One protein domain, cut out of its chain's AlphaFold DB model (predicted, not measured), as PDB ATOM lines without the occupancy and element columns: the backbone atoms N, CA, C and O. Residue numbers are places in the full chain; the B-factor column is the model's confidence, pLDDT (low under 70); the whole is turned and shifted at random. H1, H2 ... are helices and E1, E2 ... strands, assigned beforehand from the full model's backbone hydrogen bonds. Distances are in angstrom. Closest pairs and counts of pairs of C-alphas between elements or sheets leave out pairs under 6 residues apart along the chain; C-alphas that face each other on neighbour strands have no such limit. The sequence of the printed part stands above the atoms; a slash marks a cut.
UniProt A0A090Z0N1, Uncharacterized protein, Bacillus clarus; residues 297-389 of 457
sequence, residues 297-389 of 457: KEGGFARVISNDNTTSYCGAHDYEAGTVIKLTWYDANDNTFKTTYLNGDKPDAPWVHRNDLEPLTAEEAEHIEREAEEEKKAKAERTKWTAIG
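What this domain is: This is residues 297 to 389 of the 457 residues of an uncharacterized protein of Bacillus clarus (UniProt A0A090Z0N1). A strongly twisted sheet of five strands, curled like part of a barrel and open between E4 and E5, makes a small body; the short helix H1 packs over edge strand E4, and the long helix H2 runs off as a straight arm. H2 packs on the sheet with residues 362 to 369, near E1, E2 and E5, while residues 370 to 389 stick out. The printed part has 93 residues, with two named helices and five named strands in the order E1 H1 E2 E3 E4 E5 H2; the class is mixed, helices and strands. The sheet's order is E4 E3 E2 E1 E5, all antiparallel. The whole is loose, with a radius of gyration of the C-alphas of 15.5 A, and spans 55 by 27 by 19 A, the arm making the length.

Where its parts are: Strand E1 is residues 301 to 304, 10.0 A long, beginning at C-alpha 301 (112.070, 142.589, 147.916). Helix H1 is residues 308 to 313, 9.6 A. Strand E2, residues 324 to 331, is 19.5 A long and bends by 69 degrees at residue 328. Strand E3 is residues 336 to 341, 15.9 A; E4 is residues 351 to 353, 6.8 A; E5 is residues 357 to 360, 9.2 A. Helix H2, residues 362 to 387, is 37.5 A long and ends at C-alpha 387 (94.000, 161.953, 121.609).

How they stand to each other: E1 is the antiparallel neighbour of E5, with N 303 and O 358 2.8 A apart, and of E2, with N 325 and O 302 2.8 A apart. E2, E3 and E4 form a meander, each strand the antiparallel neighbour of the one before, in two hairpins: N 328 and O 338 are 2.8 A apart, as are N 337 and O 352. E4 and E5 meet only through their link. H1 is on the sheet and lies over E4, slantwise at 57 degrees on the local plane; the closest C-alphas, Thr 310 and His 353, are 4.7 A apart. H2 is on the sheet over E1, only just slantwise at 31 degrees on the local plane; its closest C-alphas to E1 are Phe 301 and Ala 362, 6.6 A apart. H1 and H2 are apart. In H2 every O i to N i+4 pair is within hydrogen-bond range; in H1 0 of 2 are, beside 2 of 3 O i to N i+3 pairs.

The domain as a whole: The C-alphas farthest apart, Asn 333 and Gly 389, are 56.0 A apart. Without residues 370 to 389, which stand free, the body spans 32 by 22 by 20 A. The printed part has no cut, and no link is long. The mean pLDDT of the printed part is 86.8, and no printed residue is under 70.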
ATOM      1  N   LYS A 297     113.607 137.137 153.286       93.06
ATOM      2  CA  LYS A 297     113.672 137.616 154.662       93.06
ATOM      3  C   LYS A 297     113.007 138.979 154.779       93.06
ATOM      4  O   LYS A 297     112.841 139.698 153.792       93.06
ATOM      5  N   GLU A 298     112.645 139.335 156.004       94.00
ATOM      6  CA  GLU A 298     112.094 140.649 156.324       94.00
ATOM      7  C   GLU A 298     113.035 141.771 155.859       94.00
ATOM      8  O   GLU A 298     114.256 141.688 156.004       94.00
ATOM      9  N   GLY A 299     112.459 142.819 155.277       89.75
ATOM     10  CA  GLY A 299     113.180 143.930 154.662       89.75
ATOM     11  C   GLY A 299     113.610 143.694 153.212       89.75
ATOM     12  O   GLY A 299     114.034 144.657 152.578       89.75
ATOM     13  N   GLY A 300     113.491 142.468 152.690       92.44
ATOM     14  CA  GLY A 300     113.791 142.138 151.296       92.44
ATOM     15  C   GLY A 300     112.700 142.558 150.309       92.44
ATOM     16  O   GLY A 300     111.632 143.047 150.694       92.44
ATOM     17  N   PHE A 301     112.975 142.318 149.028       91.94
ATOM     18  CA  PHE A 301     112.070 142.589 147.916       91.94
ATOM     19  C   PHE A 301     111.751 141.301 147.167       91.94
ATOM     20  O   PHE A 301     112.551 140.363 147.128       91.94
ATOM     21  N   ALA A 302     110.558 141.251 146.592       93.50
ATOM     22  CA  ALA A 302     110.134 140.135 145.769       93.50
ATOM     23  C   ALA A 302     109.157 140.596 144.690       93.50
ATOM     24  O   ALA A 302     108.460 141.599 144.854       93.50
ATOM     25  N   ARG A 303     109.089 139.835 143.606       92.75
ATOM     26  CA  ARG A 303     108.076 139.943 142.564       92.75
ATOM     27  C   ARG A 303     106.994 138.897 142.798       92.75
ATOM     28  O   ARG A 303     107.299 137.737 143.048       92.75
ATOM     29  N   VAL A 304     105.735 139.297 142.701       92.44
ATOM     30  CA  VAL A 304     104.595 138.373 142.760       92.44
ATOM     31  C   VAL A 304     104.520 137.596 141.450       92.44
ATOM     32  O   VAL A 304     104.484 138.210 140.386       92.44
ATOM     33  N   ILE A 305     104.489 136.266 141.502       93.06
ATOM     34  CA  ILE A 305     104.426 135.404 140.304       93.06
ATOM     35  C   ILE A 305     103.088 134.674 140.153       93.06
ATOM     36  O   ILE A 305     102.702 134.326 139.037       93.06
ATOM     37  N   SER A 306     102.360 134.477 141.247       91.69
ATOM     38  CA  SER A 306     101.076 133.771 141.284       91.69
ATOM     39  C   SER A 306     100.284 134.170 142.528       91.69
ATOM     40  O   SER A 306     100.757 134.961 143.330       91.69
ATOM     41  N   ASN A 307      99.073 133.633 142.677       89.62
ATOM     42  CA  ASN A 307      98.236 133.759 143.882       89.62
ATOM     43  C   ASN A 307      97.760 132.376 144.380       89.62
ATOM     44  O   ASN A 307      96.899 132.251 145.256       89.62
ATOM     45  N   ASP A 308      98.268 131.311 143.758       90.12
ATOM     46  CA  ASP A 308      97.735 129.959 143.893       90.12
ATOM     47  C   ASP A 308      97.990 129.409 145.297       90.12
ATOM     48  O   ASP A 308      97.098 128.822 145.916       90.12
ATOM     49  N   ASN A 309      99.187 129.646 145.838       89.12
ATOM     50  CA  ASN A 309      99.537 129.174 147.172       89.12
ATOM     51  C   ASN A 309      98.856 130.037 148.237       89.12
ATOM     52  O   ASN A 309      98.249 129.514 149.168       89.12
ATOM     53  N   THR A 310      98.883 131.355 148.073       87.38
ATOM     54  CA  THR A 310      98.316 132.347 148.993       87.38
ATOM     55  C   THR A 310      96.834 132.104 149.237       87.38
ATOM     56  O   THR A 310      96.401 132.026 150.391       87.38
ATOM     57  N   THR A 311      96.074 131.860 148.166       84.44
ATOM     58  CA  THR A 311      94.638 131.559 148.243       84.44
ATOM     59  C   THR A 311      94.336 130.410 149.207       84.44
ATOM     60  O   THR A 311      93.332 130.453 149.919       84.44
ATOM     61  N   SER A 312      95.206 129.400 149.271       81.00
ATOM     62  CA  SER A 312      94.987 128.220 150.109       81.00
ATOM     63  C   SER A 312      95.225 128.446 151.611       81.00
ATOM     64  O   SER A 312      94.636 127.728 152.419       81.00
ATOM     65  N   TYR A 313      96.029 129.445 151.993       74.69
ATOM     66  CA  TYR A 313      96.433 129.674 153.389       74.69
ATOM     67  C   TYR A 313      95.766 130.899 154.019       74.69
ATOM     68  O   TYR A 313      95.209 130.808 155.111       74.69
ATOM     69  N   CYS A 314      95.803 132.043 153.337       75.38
ATOM     70  CA  CYS A 314      95.413 133.338 153.905       75.38
ATOM     71  C   CYS A 314      94.367 134.095 153.069       75.38
ATOM     72  O   CYS A 314      94.001 135.219 153.415       75.38
ATOM     73  N   GLY A 315      93.818 133.446 152.035       81.75
ATOM     74  CA  GLY A 315      92.912 134.063 151.071       81.75
ATOM     75  C   GLY A 315      93.678 134.793 149.969       81.75
ATOM     76  O   GLY A 315      94.849 135.119 150.126       81.75
ATOM     77  N   ALA A 316      93.020 135.003 148.829       84.81
ATOM     78  CA  ALA A 316      93.642 135.631 147.670       84.81
ATOM     79  C   ALA A 316      94.154 137.039 148.013       84.81
ATOM     80  O   ALA A 316      93.426 137.835 148.610       84.81
ATOM     81  N   HIS A 317      95.387 137.345 147.612       88.50
ATOM     82  CA  HIS A 317      95.898 138.712 147.659       88.50
ATOM     83  C   HIS A 317      95.451 139.511 146.430       88.50
ATOM     84  O   HIS A 317      95.133 138.937 145.387       88.50
ATOM     85  N   ASP A 318      95.530 140.838 146.520       86.12
ATOM     86  CA  ASP A 318      95.097 141.751 145.450       86.12
ATOM     87  C   ASP A 318      96.220 142.136 144.472       86.12
ATOM     88  O   ASP A 318      96.015 142.945 143.570       86.12
ATOM     89  N   TYR A 319      97.425 141.588 144.647       88.56
ATOM     90  CA  TYR A 319      98.537 141.861 143.740       88.56
ATOM     91  C   TYR A 319      98.352 141.213 142.367       88.56
ATOM     92  O   TYR A 319      98.061 140.020 142.261       88.56
ATOM     93  N   GLU A 320      98.618 141.992 141.318       86.50
ATOM     94  CA  GLU A 320      98.794 141.477 139.962       86.50
ATOM     95  C   GLU A 320     100.149 140.764 139.840       86.50
ATOM     96  O   GLU A 320     101.153 141.200 140.418       86.50
ATOM     97  N   ALA A 321     100.202 139.677 139.064       87.12
ATOM     98  CA  ALA A 321     101.465 139.014 138.755       87.12
ATOM     99  C   ALA A 321     102.418 139.998 138.050       87.12
ATOM    100  O   ALA A 321     102.019 140.735 137.153       87.12
ATOM    101  N   GLY A 322     103.678 140.015 138.474       84.06
ATOM    102  CA  GLY A 322     104.686 140.997 138.078       84.06
ATOM    103  C   GLY A 322     104.865 142.147 139.071       84.06
ATOM    104  O   GLY A 322     105.879 142.837 138.999       84.06
ATOM    105  N   THR A 323     103.949 142.340 140.030       87.06
ATOM    106  CA  THR A 323     104.079 143.423 141.021       87.06
ATOM    107  C   THR A 323     105.304 143.209 141.909       87.06
ATOM    108  O   THR A 323     105.454 142.153 142.523       87.06
ATOM    109  N   VAL A 324     106.159 144.231 142.020       89.94
ATOM    110  CA  VAL A 324     107.286 144.247 142.964       89.94
ATOM    111  C   VAL A 324     106.824 144.793 144.312       89.94
ATOM    112  O   VAL A 324     106.208 145.858 144.395       89.94
ATOM    113  N   ILE A 325     107.119 144.055 145.379       92.00
ATOM    114  CA  ILE A 325     106.660 144.340 146.739       92.00
ATOM    115  C   ILE A 325     107.800 144.238 147.749       92.00
ATOM    116  O   ILE A 325     108.793 143.533 147.551       92.00
ATOM    117  N   LYS A 326     107.632 144.931 148.875       93.56
ATOM    118  CA  LYS A 326     108.546 144.877 150.014       93.56
ATOM    119  C   LYS A 326     108.018 143.924 151.077       93.56
ATOM    120  O   LYS A 326     106.859 144.018 151.483       93.56
ATOM    121  N   LEU A 327     108.887 143.055 151.581       94.69
ATOM    122  CA  LEU A 327     108.571 142.104 152.642       94.69
ATOM    123  C   LEU A 327     108.795 142.764 154.003       94.69
ATOM    124  O   LEU A 327     109.891 143.224 154.311       94.69
ATOM    125  N   THR A 328     107.759 142.838 154.833       94.31
ATOM    126  CA  THR A 328     107.794 143.595 156.098       94.31
ATOM    127  C   THR A 328     107.825 142.719 157.338       94.31
ATOM    128  O   THR A 328     108.428 143.112 158.330       94.31
ATOM    129  N   TRP A 329     107.180 141.557 157.294       94.19
ATOM    130  CA  TRP A 329     107.134 140.620 158.411       94.19
ATOM    131  C   TRP A 329     106.918 139.201 157.894       94.19
ATOM    132  O   TRP A 329     106.201 139.039 156.907       94.19
ATOM    133  N   TYR A 330     107.513 138.198 158.534       95.50
ATOM    134  CA  TYR A 330     107.389 136.794 158.139       95.50
ATOM    135  C   TYR A 330     106.601 135.972 159.167       95.50
ATOM    136  O   TYR A 330     107.006 135.876 160.328       95.50
ATOM    137  N   ASP A 331     105.521 135.324 158.723       93.00
ATOM    138  CA  ASP A 331     104.830 134.293 159.494       93.00
ATOM    139  C   ASP A 331     105.398 132.914 159.165       93.00
ATOM    140  O   ASP A 331     105.191 132.371 158.077       93.00
ATOM    141  N   ALA A 332     106.090 132.315 160.130       90.44
ATOM    142  CA  ALA A 332     106.621 130.969 159.973       90.44
ATOM    143  C   ALA A 332     105.541 129.876 160.019       90.44
ATOM    144  O   ALA A 332     105.800 128.783 159.520       90.44
ATOM    145  N   ASN A 333     104.367 130.127 160.613       88.81
ATOM    146  CA  ASN A 333     103.317 129.107 160.717       88.81
ATOM    147  C   ASN A 333     102.634 128.885 159.368       88.81
ATOM    148  O   ASN A 333     102.411 127.744 158.972       88.81
ATOM    149  N   ASP A 334     102.371 129.984 158.665       87.62
ATOM    150  CA  ASP A 334     101.660 129.977 157.388       87.62
ATOM    151  C   ASP A 334     102.615 130.104 156.191       87.62
ATOM    152  O   ASP A 334     102.168 130.118 155.050       87.62
ATOM    153  N   ASN A 335     103.928 130.215 156.440       92.81
ATOM    154  CA  ASN A 335     104.963 130.443 155.426       92.81
ATOM    155  C   ASN A 335     104.629 131.642 154.511       92.81
ATOM    156  O   ASN A 335     104.817 131.614 153.290       92.81
ATOM    157  N   THR A 336     104.116 132.716 155.115       94.31
ATOM    158  CA  THR A 336     103.665 133.925 154.415       94.31
ATOM    159  C   THR A 336     104.449 135.146 154.859       94.31
ATOM    160  O   THR A 336     104.968 135.226 155.971       94.31
ATOM    161  N   PHE A 337     104.527 136.134 153.979       95.31
ATOM    162  CA  PHE A 337     105.041 137.452 154.294       95.31
ATOM    163  C   PHE A 337     103.902 138.455 154.334       95.31
ATOM    164  O   PHE A 337     103.043 138.478 153.455       95.31
ATOM    165  N   LYS A 338     103.944 139.347 155.318       94.25
ATOM    166  CA  LYS A 338     103.233 140.614 155.252       94.25
ATOM    167  C   LYS A 338     104.005 141.566 154.357       94.25
ATOM    168  O   LYS A 338     105.209 141.759 154.545       94.25
ATOM    169  N   THR A 339     103.312 142.231 153.451       94.19
ATOM    170  CA  THR A 339     103.928 142.988 152.366       94.19
ATOM    171  C   THR A 339     103.356 144.396 152.234       94.19
ATOM    172  O   THR A 339     102.295 144.721 152.780       94.19
ATOM    173  N   THR A 340     104.115 145.263 151.570       92.44
ATOM    174  CA  THR A 340     103.716 146.626 151.199       92.44
ATOM    175  C   THR A 340     104.176 146.927 149.782       92.44
ATOM    176  O   THR A 340     105.158 146.350 149.309       92.44
ATOM    177  N   TYR A 341     103.513 147.871 149.122       87.88
ATOM    178  CA  TYR A 341     104.021 148.434 147.873       87.88
ATOM    179  C   TYR A 341     105.350 149.172 148.111       87.88
ATOM    180  O   TYR A 341     105.649 149.591 149.235       87.88
ATOM    181  N   LEU A 342     106.154 149.342 147.057       83.19
ATOM    182  CA  LEU A 342     107.440 150.054 147.133       83.19
ATOM    183  C   LEU A 342     107.282 151.512 147.582       83.19
ATOM    184  O   LEU A 342     108.062 152.001 148.397       83.19
ATOM    185  N   ASN A 343     106.201 152.167 147.152       79.06
ATOM    186  CA  ASN A 343     105.842 153.529 147.554       79.06
ATOM    187  C   ASN A 343     105.399 153.652 149.032       79.06
ATOM    188  O   ASN A 343     105.085 154.749 149.494       79.06
ATOM    189  N   GLY A 344     105.370 152.541 149.778       79.00
ATOM    190  CA  GLY A 344     104.973 152.483 151.182       79.00
ATOM    191  C   GLY A 344     103.469 152.333 151.415       79.00
ATOM    192  O   GLY A 344     103.052 152.218 152.573       79.00
ATOM    193  N   ASP A 345     102.662 152.298 150.352       83.69
ATOM    194  CA  ASP A 345     101.229 152.059 150.465       83.69
ATOM    195  C   ASP A 345     100.951 150.640 150.963       83.69
ATOM    196  O   ASP A 345     101.698 149.679 150.727       83.69
ATOM    197  N   LYS A 346      99.842 150.515 151.689       84.88
ATOM    198  CA  LYS A 346      99.401 149.242 152.250       84.88
ATOM    199  C   LYS A 346      98.343 148.636 151.336       84.88
ATOM    200  O   LYS A 346      97.368 149.327 151.050       84.88
ATOM    201  N   PRO A 347      98.508 147.378 150.907       85.88
ATOM    202  CA  PRO A 347      97.447 146.660 150.214       85.88
ATOM    203  C   PRO A 347      96.316 146.311 151.193       85.88
ATOM    204  O   PRO A 347      96.532 146.230 152.410       85.88
ATOM    205  N   ASP A 348      95.132 146.053 150.648       82.69
ATOM    206  CA  ASP A 348      93.980 145.591 151.422       82.69
ATOM    207  C   ASP A 348      94.177 144.136 151.895       82.69
ATOM    208  O   ASP A 348      93.886 143.817 153.053       82.69
ATOM    209  N   ALA A 349      94.786 143.286 151.058       86.38
ATOM    210  CA  ALA A 349      95.246 141.938 151.398       86.38
ATOM    211  C   ALA A 349      96.796 141.840 151.406       86.38
ATOM    212  O   ALA A 349      97.403 141.514 150.387       86.38
ATOM    213  N   PRO A 350      97.475 142.125 152.543       87.94
ATOM    214  CA  PRO A 350      98.938 142.253 152.605       87.94
ATOM    215  C   PRO A 350      99.715 140.944 152.705       87.94
ATOM    216  O   PRO A 350     100.944 140.985 152.762       87.94
ATOM    217  N   TRP A 351      99.045 139.805 152.808       92.94
ATOM    218  CA  TRP A 351      99.705 138.528 153.050       92.94
ATOM    219  C   TRP A 351      99.940 137.805 151.736       92.94
ATOM    220  O   TRP A 351      98.999 137.624 150.973       92.94
ATOM    221  N   VAL A 352     101.182 137.395 151.492       94.38
ATOM    222  CA  VAL A 352     101.562 136.624 150.305       94.38
ATOM    223  C   VAL A 352     102.382 135.419 150.736       94.38
ATOM    224  O   VAL A 352     103.321 135.549 151.525       94.38
ATOM    225  N   HIS A 353     102.019 134.236 150.258       95.00
ATOM    226  CA  HIS A 353     102.747 133.006 150.543       95.00
ATOM    227  C   HIS A 353     104.117 133.021 149.854       95.00
ATOM    228  O   HIS A 353     104.238 133.455 148.711       95.00
ATOM    229  N   ARG A 354     105.158 132.508 150.524       94.75
ATOM    230  CA  ARG A 354     106.541 132.499 150.007       94.75
ATOM    231  C   ARG A 354     106.645 131.919 148.590       94.75
ATOM    232  O   ARG A 354     107.394 132.441 147.778       94.75
ATOM    233  N   ASN A 355     105.884 130.865 148.304       93.25
ATOM    234  CA  ASN A 355     105.932 130.168 147.012       93.25
ATOM    235  C   ASN A 355     105.296 130.953 145.851       93.25
ATOM    236  O   ASN A 355     105.511 130.596 144.700       93.25
ATOM    237  N   ASP A 356     104.538 132.014 146.142       94.12
ATOM    238  CA  ASP A 356     103.983 132.931 145.137       94.12
ATOM    239  C   ASP A 356     104.921 134.116 144.848       94.12
ATOM    240  O   ASP A 356     104.553 135.063 144.146       94.12
ATOM    241  N   LEU A 357     106.138 134.081 145.398       94.12
ATOM    242  CA  LEU A 357     107.118 135.150 145.306       94.12
ATOM    243  C   LEU A 357     108.375 134.688 144.581       94.12
ATOM    244  O   LEU A 357     108.919 133.621 144.845       94.12
ATOM    245  N   GLU A 358     108.898 135.551 143.729       92.62
ATOM    246  CA  GLU A 358     110.236 135.445 143.174       92.62
ATOM    247  C   GLU A 358     111.141 136.474 143.866       92.62
ATOM    248  O   GLU A 358     110.828 137.667 143.856       92.62
ATOM    249  N   PRO A 359     112.243 136.056 144.505       89.75
ATOM    250  CA  PRO A 359     113.141 136.978 145.197       89.75
ATOM    251  C   PRO A 359     113.812 137.960 144.249       89.75
ATOM    252  O   PRO A 359     114.261 137.569 143.177       89.75
ATOM    253  N   LEU A 360     113.941 139.208 144.697       87.06
ATOM    254  CA  LEU A 360     114.680 140.251 143.995       87.06
ATOM    255  C   LEU A 360     115.738 140.863 144.912       87.06
ATOM    256  O   LEU A 360     115.524 141.049 146.116       87.06
ATOM    257  N   THR A 361     116.875 141.210 144.323       81.19
ATOM    258  CA  THR A 361     117.857 142.105 144.941       81.19
ATOM    259  C   THR A 361     117.314 143.536 145.009       81.19
ATOM    260  O   THR A 361     116.315 143.876 144.369       81.19
ATOM    261  N   ALA A 362     117.947 144.386 145.821       77.25
ATOM    262  CA  ALA A 362     117.541 145.787 145.918       77.25
ATOM    263  C   ALA A 362     117.769 146.511 144.582       77.25
ATOM    264  O   ALA A 362     116.914 147.270 144.137       77.25
ATOM    265  N   GLU A 363     118.878 146.205 143.918       74.19
ATOM    266  CA  GLU A 363     119.271 146.763 142.630       74.19
ATOM    267  C   GLU A 363     118.290 146.366 141.515       74.19
ATOM    268  O   GLU A 363     117.866 147.218 140.733       74.19
ATOM    269  N   GLU A 364     117.870 145.097 141.466       77.00
ATOM    270  CA  GLU A 364     116.845 144.634 140.520       77.00
ATOM    271  C   GLU A 364     115.491 145.304 140.784       77.00
ATOM    272  O   GLU A 364     114.813 145.714 139.841       77.00
ATOM    273  N   ALA A 365     115.095 145.453 142.053       76.31
ATOM    274  CA  ALA A 365     113.843 146.115 142.414       76.31
ATOM    275  C   ALA A 365     113.836 147.596 141.996       76.31
ATOM    276  O   ALA A 365     112.864 148.054 141.391       76.31
ATOM    277  N   GLU A 366     114.927 148.326 142.250       76.06
ATOM    278  CA  GLU A 366     115.095 149.722 141.821       76.06
ATOM    279  C   GLU A 366     115.113 149.860 140.292       76.06
ATOM    280  O   GLU A 366     114.568 150.820 139.740       76.06
ATOM    281  N   HIS A 367     115.725 148.905 139.586       70.00
ATOM    282  CA  HIS A 367     115.742 148.894 138.126       70.00
ATOM    283  C   HIS A 367     114.345 148.733 137.533       70.00
ATOM    284  O   HIS A 367     113.940 149.546 136.701       70.00
ATOM    285  N   ILE A 368     113.600 147.732 138.003       74.12
ATOM    286  CA  ILE A 368     112.235 147.460 137.547       74.12
ATOM    287  C   ILE A 368     111.323 148.661 137.828       74.12
ATOM    288  O   ILE A 368     110.495 149.016 136.990       74.12
ATOM    289  N   GLU A 369     111.476 149.319 138.981       75.69
ATOM    290  CA  GLU A 369     110.682 150.507 139.314       75.69
ATOM    291  C   GLU A 369     110.949 151.670 138.349       75.69
ATOM    292  O   GLU A 369     110.002 152.288 137.852       75.69
ATOM    293  N   ARG A 370     112.221 151.940 138.035       76.00
ATOM    294  CA  ARG A 370     112.603 152.996 137.088       76.00
ATOM    295  C   ARG A 370     112.033 152.732 135.696       76.00
ATOM    296  O   ARG A 370     111.429 153.629 135.111       76.00
ATOM    297  N   GLU A 371     112.183 151.507 135.195       75.00
ATOM    298  CA  GLU A 371     111.644 151.109 133.891       75.00
ATOM    299  C   GLU A 371     110.117 151.228 133.852       75.00
ATOM    300  O   GLU A 371     109.563 151.786 132.904       75.00
ATOM    301  N   ALA A 372     109.425 150.793 134.909       73.69
ATOM    302  CA  ALA A 372     107.975 150.927 135.008       73.69
ATOM    303  C   ALA A 372     107.526 152.402 135.045       73.69
ATOM    304  O   ALA A 372     106.497 152.760 134.459       73.69
ATOM    305  N   GLU A 373     108.276 153.285 135.712       76.00
ATOM    306  CA  GLU A 373     107.987 154.722 135.726       76.00
ATOM    307  C   GLU A 373     108.195 155.361 134.343       76.00
ATOM    308  O   GLU A 373     107.367 156.167 133.898       76.00
ATOM    309  N   GLU A 374     109.268 154.995 133.647       76.69
ATOM    310  CA  GLU A 374     109.562 155.446 132.283       76.69
ATOM    311  C   GLU A 374     108.508 154.953 131.285       76.69
ATOM    312  O   GLU A 374     107.968 155.756 130.516       76.69
ATOM    313  N   GLU A 375     108.112 153.682 131.356       77.00
ATOM    314  CA  GLU A 375     107.044 153.124 130.524       77.00
ATOM    315  C   GLU A 375     105.704 153.821 130.801       77.00
ATOM    316  O   GLU A 375     104.972 154.188 129.872       77.00
ATOM    317  N   LYS A 376     105.390 154.099 132.071       76.75
ATOM    318  CA  LYS A 376     104.188 154.853 132.450       76.75
ATOM    319  C   LYS A 376     104.201 156.269 131.872       76.75
ATOM    320  O   LYS A 376     103.168 156.718 131.360       76.75
ATOM    321  N   LYS A 377     105.338 156.974 131.923       80.62
ATOM    322  CA  LYS A 377     105.504 158.306 131.310       80.62
ATOM    323  C   LYS A 377     105.331 158.234 129.792       80.62
ATOM    324  O   LYS A 377     104.534 159.000 129.246       80.62
ATOM    325  N   ALA A 378     105.973 157.272 129.134       82.25
ATOM    326  CA  ALA A 378     105.872 157.066 127.690       82.25
ATOM    327  C   ALA A 378     104.439 156.727 127.244       82.25
ATOM    328  O   ALA A 378     103.939 157.276 126.261       82.25
ATOM    329  N   LYS A 379     103.723 155.873 127.987       82.75
ATOM    330  CA  LYS A 379     102.316 155.532 127.721       82.75
ATOM    331  C   LYS A 379     101.395 156.735 127.914       82.75
ATOM    332  O   LYS A 379     100.501 156.966 127.092       82.75
ATOM    333  N   ALA A 380     101.610 157.521 128.969       85.12
ATOM    334  CA  ALA A 380     100.860 158.752 129.202       85.12
ATOM    335  C   ALA A 380     101.084 159.769 128.073       85.12
ATOM    336  O   ALA A 380     100.130 160.397 127.612       85.12
ATOM    337  N   GLU A 381     102.316 159.903 127.589       89.12
ATOM    338  CA  GLU A 381     102.638 160.753 126.446       89.12
ATOM    339  C   GLU A 381     101.981 160.256 125.152       89.12
ATOM    340  O   GLU A 381     101.241 161.014 124.522       89.12
ATOM    341  N   ARG A 382     102.129 158.972 124.804       88.50
ATOM    342  CA  ARG A 382     101.445 158.360 123.648       88.50
ATOM    343  C   ARG A 382      99.939 158.593 123.682       88.50
ATOM    344  O   ARG A 382      99.348 158.891 122.649       88.50
ATOM    345  N   THR A 383      99.326 158.527 124.865       89.00
ATOM    346  CA  THR A 383      97.888 158.773 125.041       89.00
ATOM    347  C   THR A 383      97.521 160.228 124.726       89.00
ATOM    348  O   THR A 383      96.533 160.463 124.033       89.00
ATOM    349  N   LYS A 384      98.324 161.207 125.173       89.62
ATOM    350  CA  LYS A 384      98.111 162.637 124.867       89.62
ATOM    351  C   LYS A 384      98.179 162.915 123.363       89.62
ATOM    352  O   LYS A 384      97.307 163.601 122.839       89.62
ATOM    353  N   TRP A 385      99.180 162.364 122.677       91.69
ATOM    354  CA  TRP A 385      99.368 162.543 121.232       91.69
ATOM    355  C   TRP A 385      98.306 161.805 120.403       91.69
ATOM    356  O   TRP A 385      97.713 162.379 119.491       91.69
ATOM    357  N   THR A 386      97.951 160.579 120.797       92.12
ATOM    358  CA  THR A 386      96.855 159.819 120.166       92.12
ATOM    359  C   THR A 386      95.520 160.554 120.270       92.12
ATOM    360  O   THR A 386      94.753 160.569 119.311       92.12
ATOM    361  N   ALA A 387      95.245 161.210 121.403       91.38
ATOM    362  CA  ALA A 387      94.000 161.953 121.609       91.38
ATOM    363  C   ALA A 387      93.815 163.126 120.628       91.38
ATOM    364  O   ALA A 387      92.681 163.520 120.360       91.38
ATOM    365  N   ILE A 388      94.907 163.664 120.076       91.56
ATOM    366  CA  ILE A 388      94.882 164.701 119.034       91.56
ATOM    367  C   ILE A 388      95.112 164.131 117.624       91.56
ATOM    368  O   ILE A 388      95.209 164.892 116.665       91.56
ATOM    369  N   GLY A 389      95.176 162.800 117.485       91.50
ATOM    370  CA  GLY A 389      95.338 162.103 116.209       91.50
ATOM    371  C   GLY A 389      96.725 162.261 115.585       91.50
ATOM    372  O   GLY A 389      96.819 162.404 114.366       91.50
TER     373      GLY A 389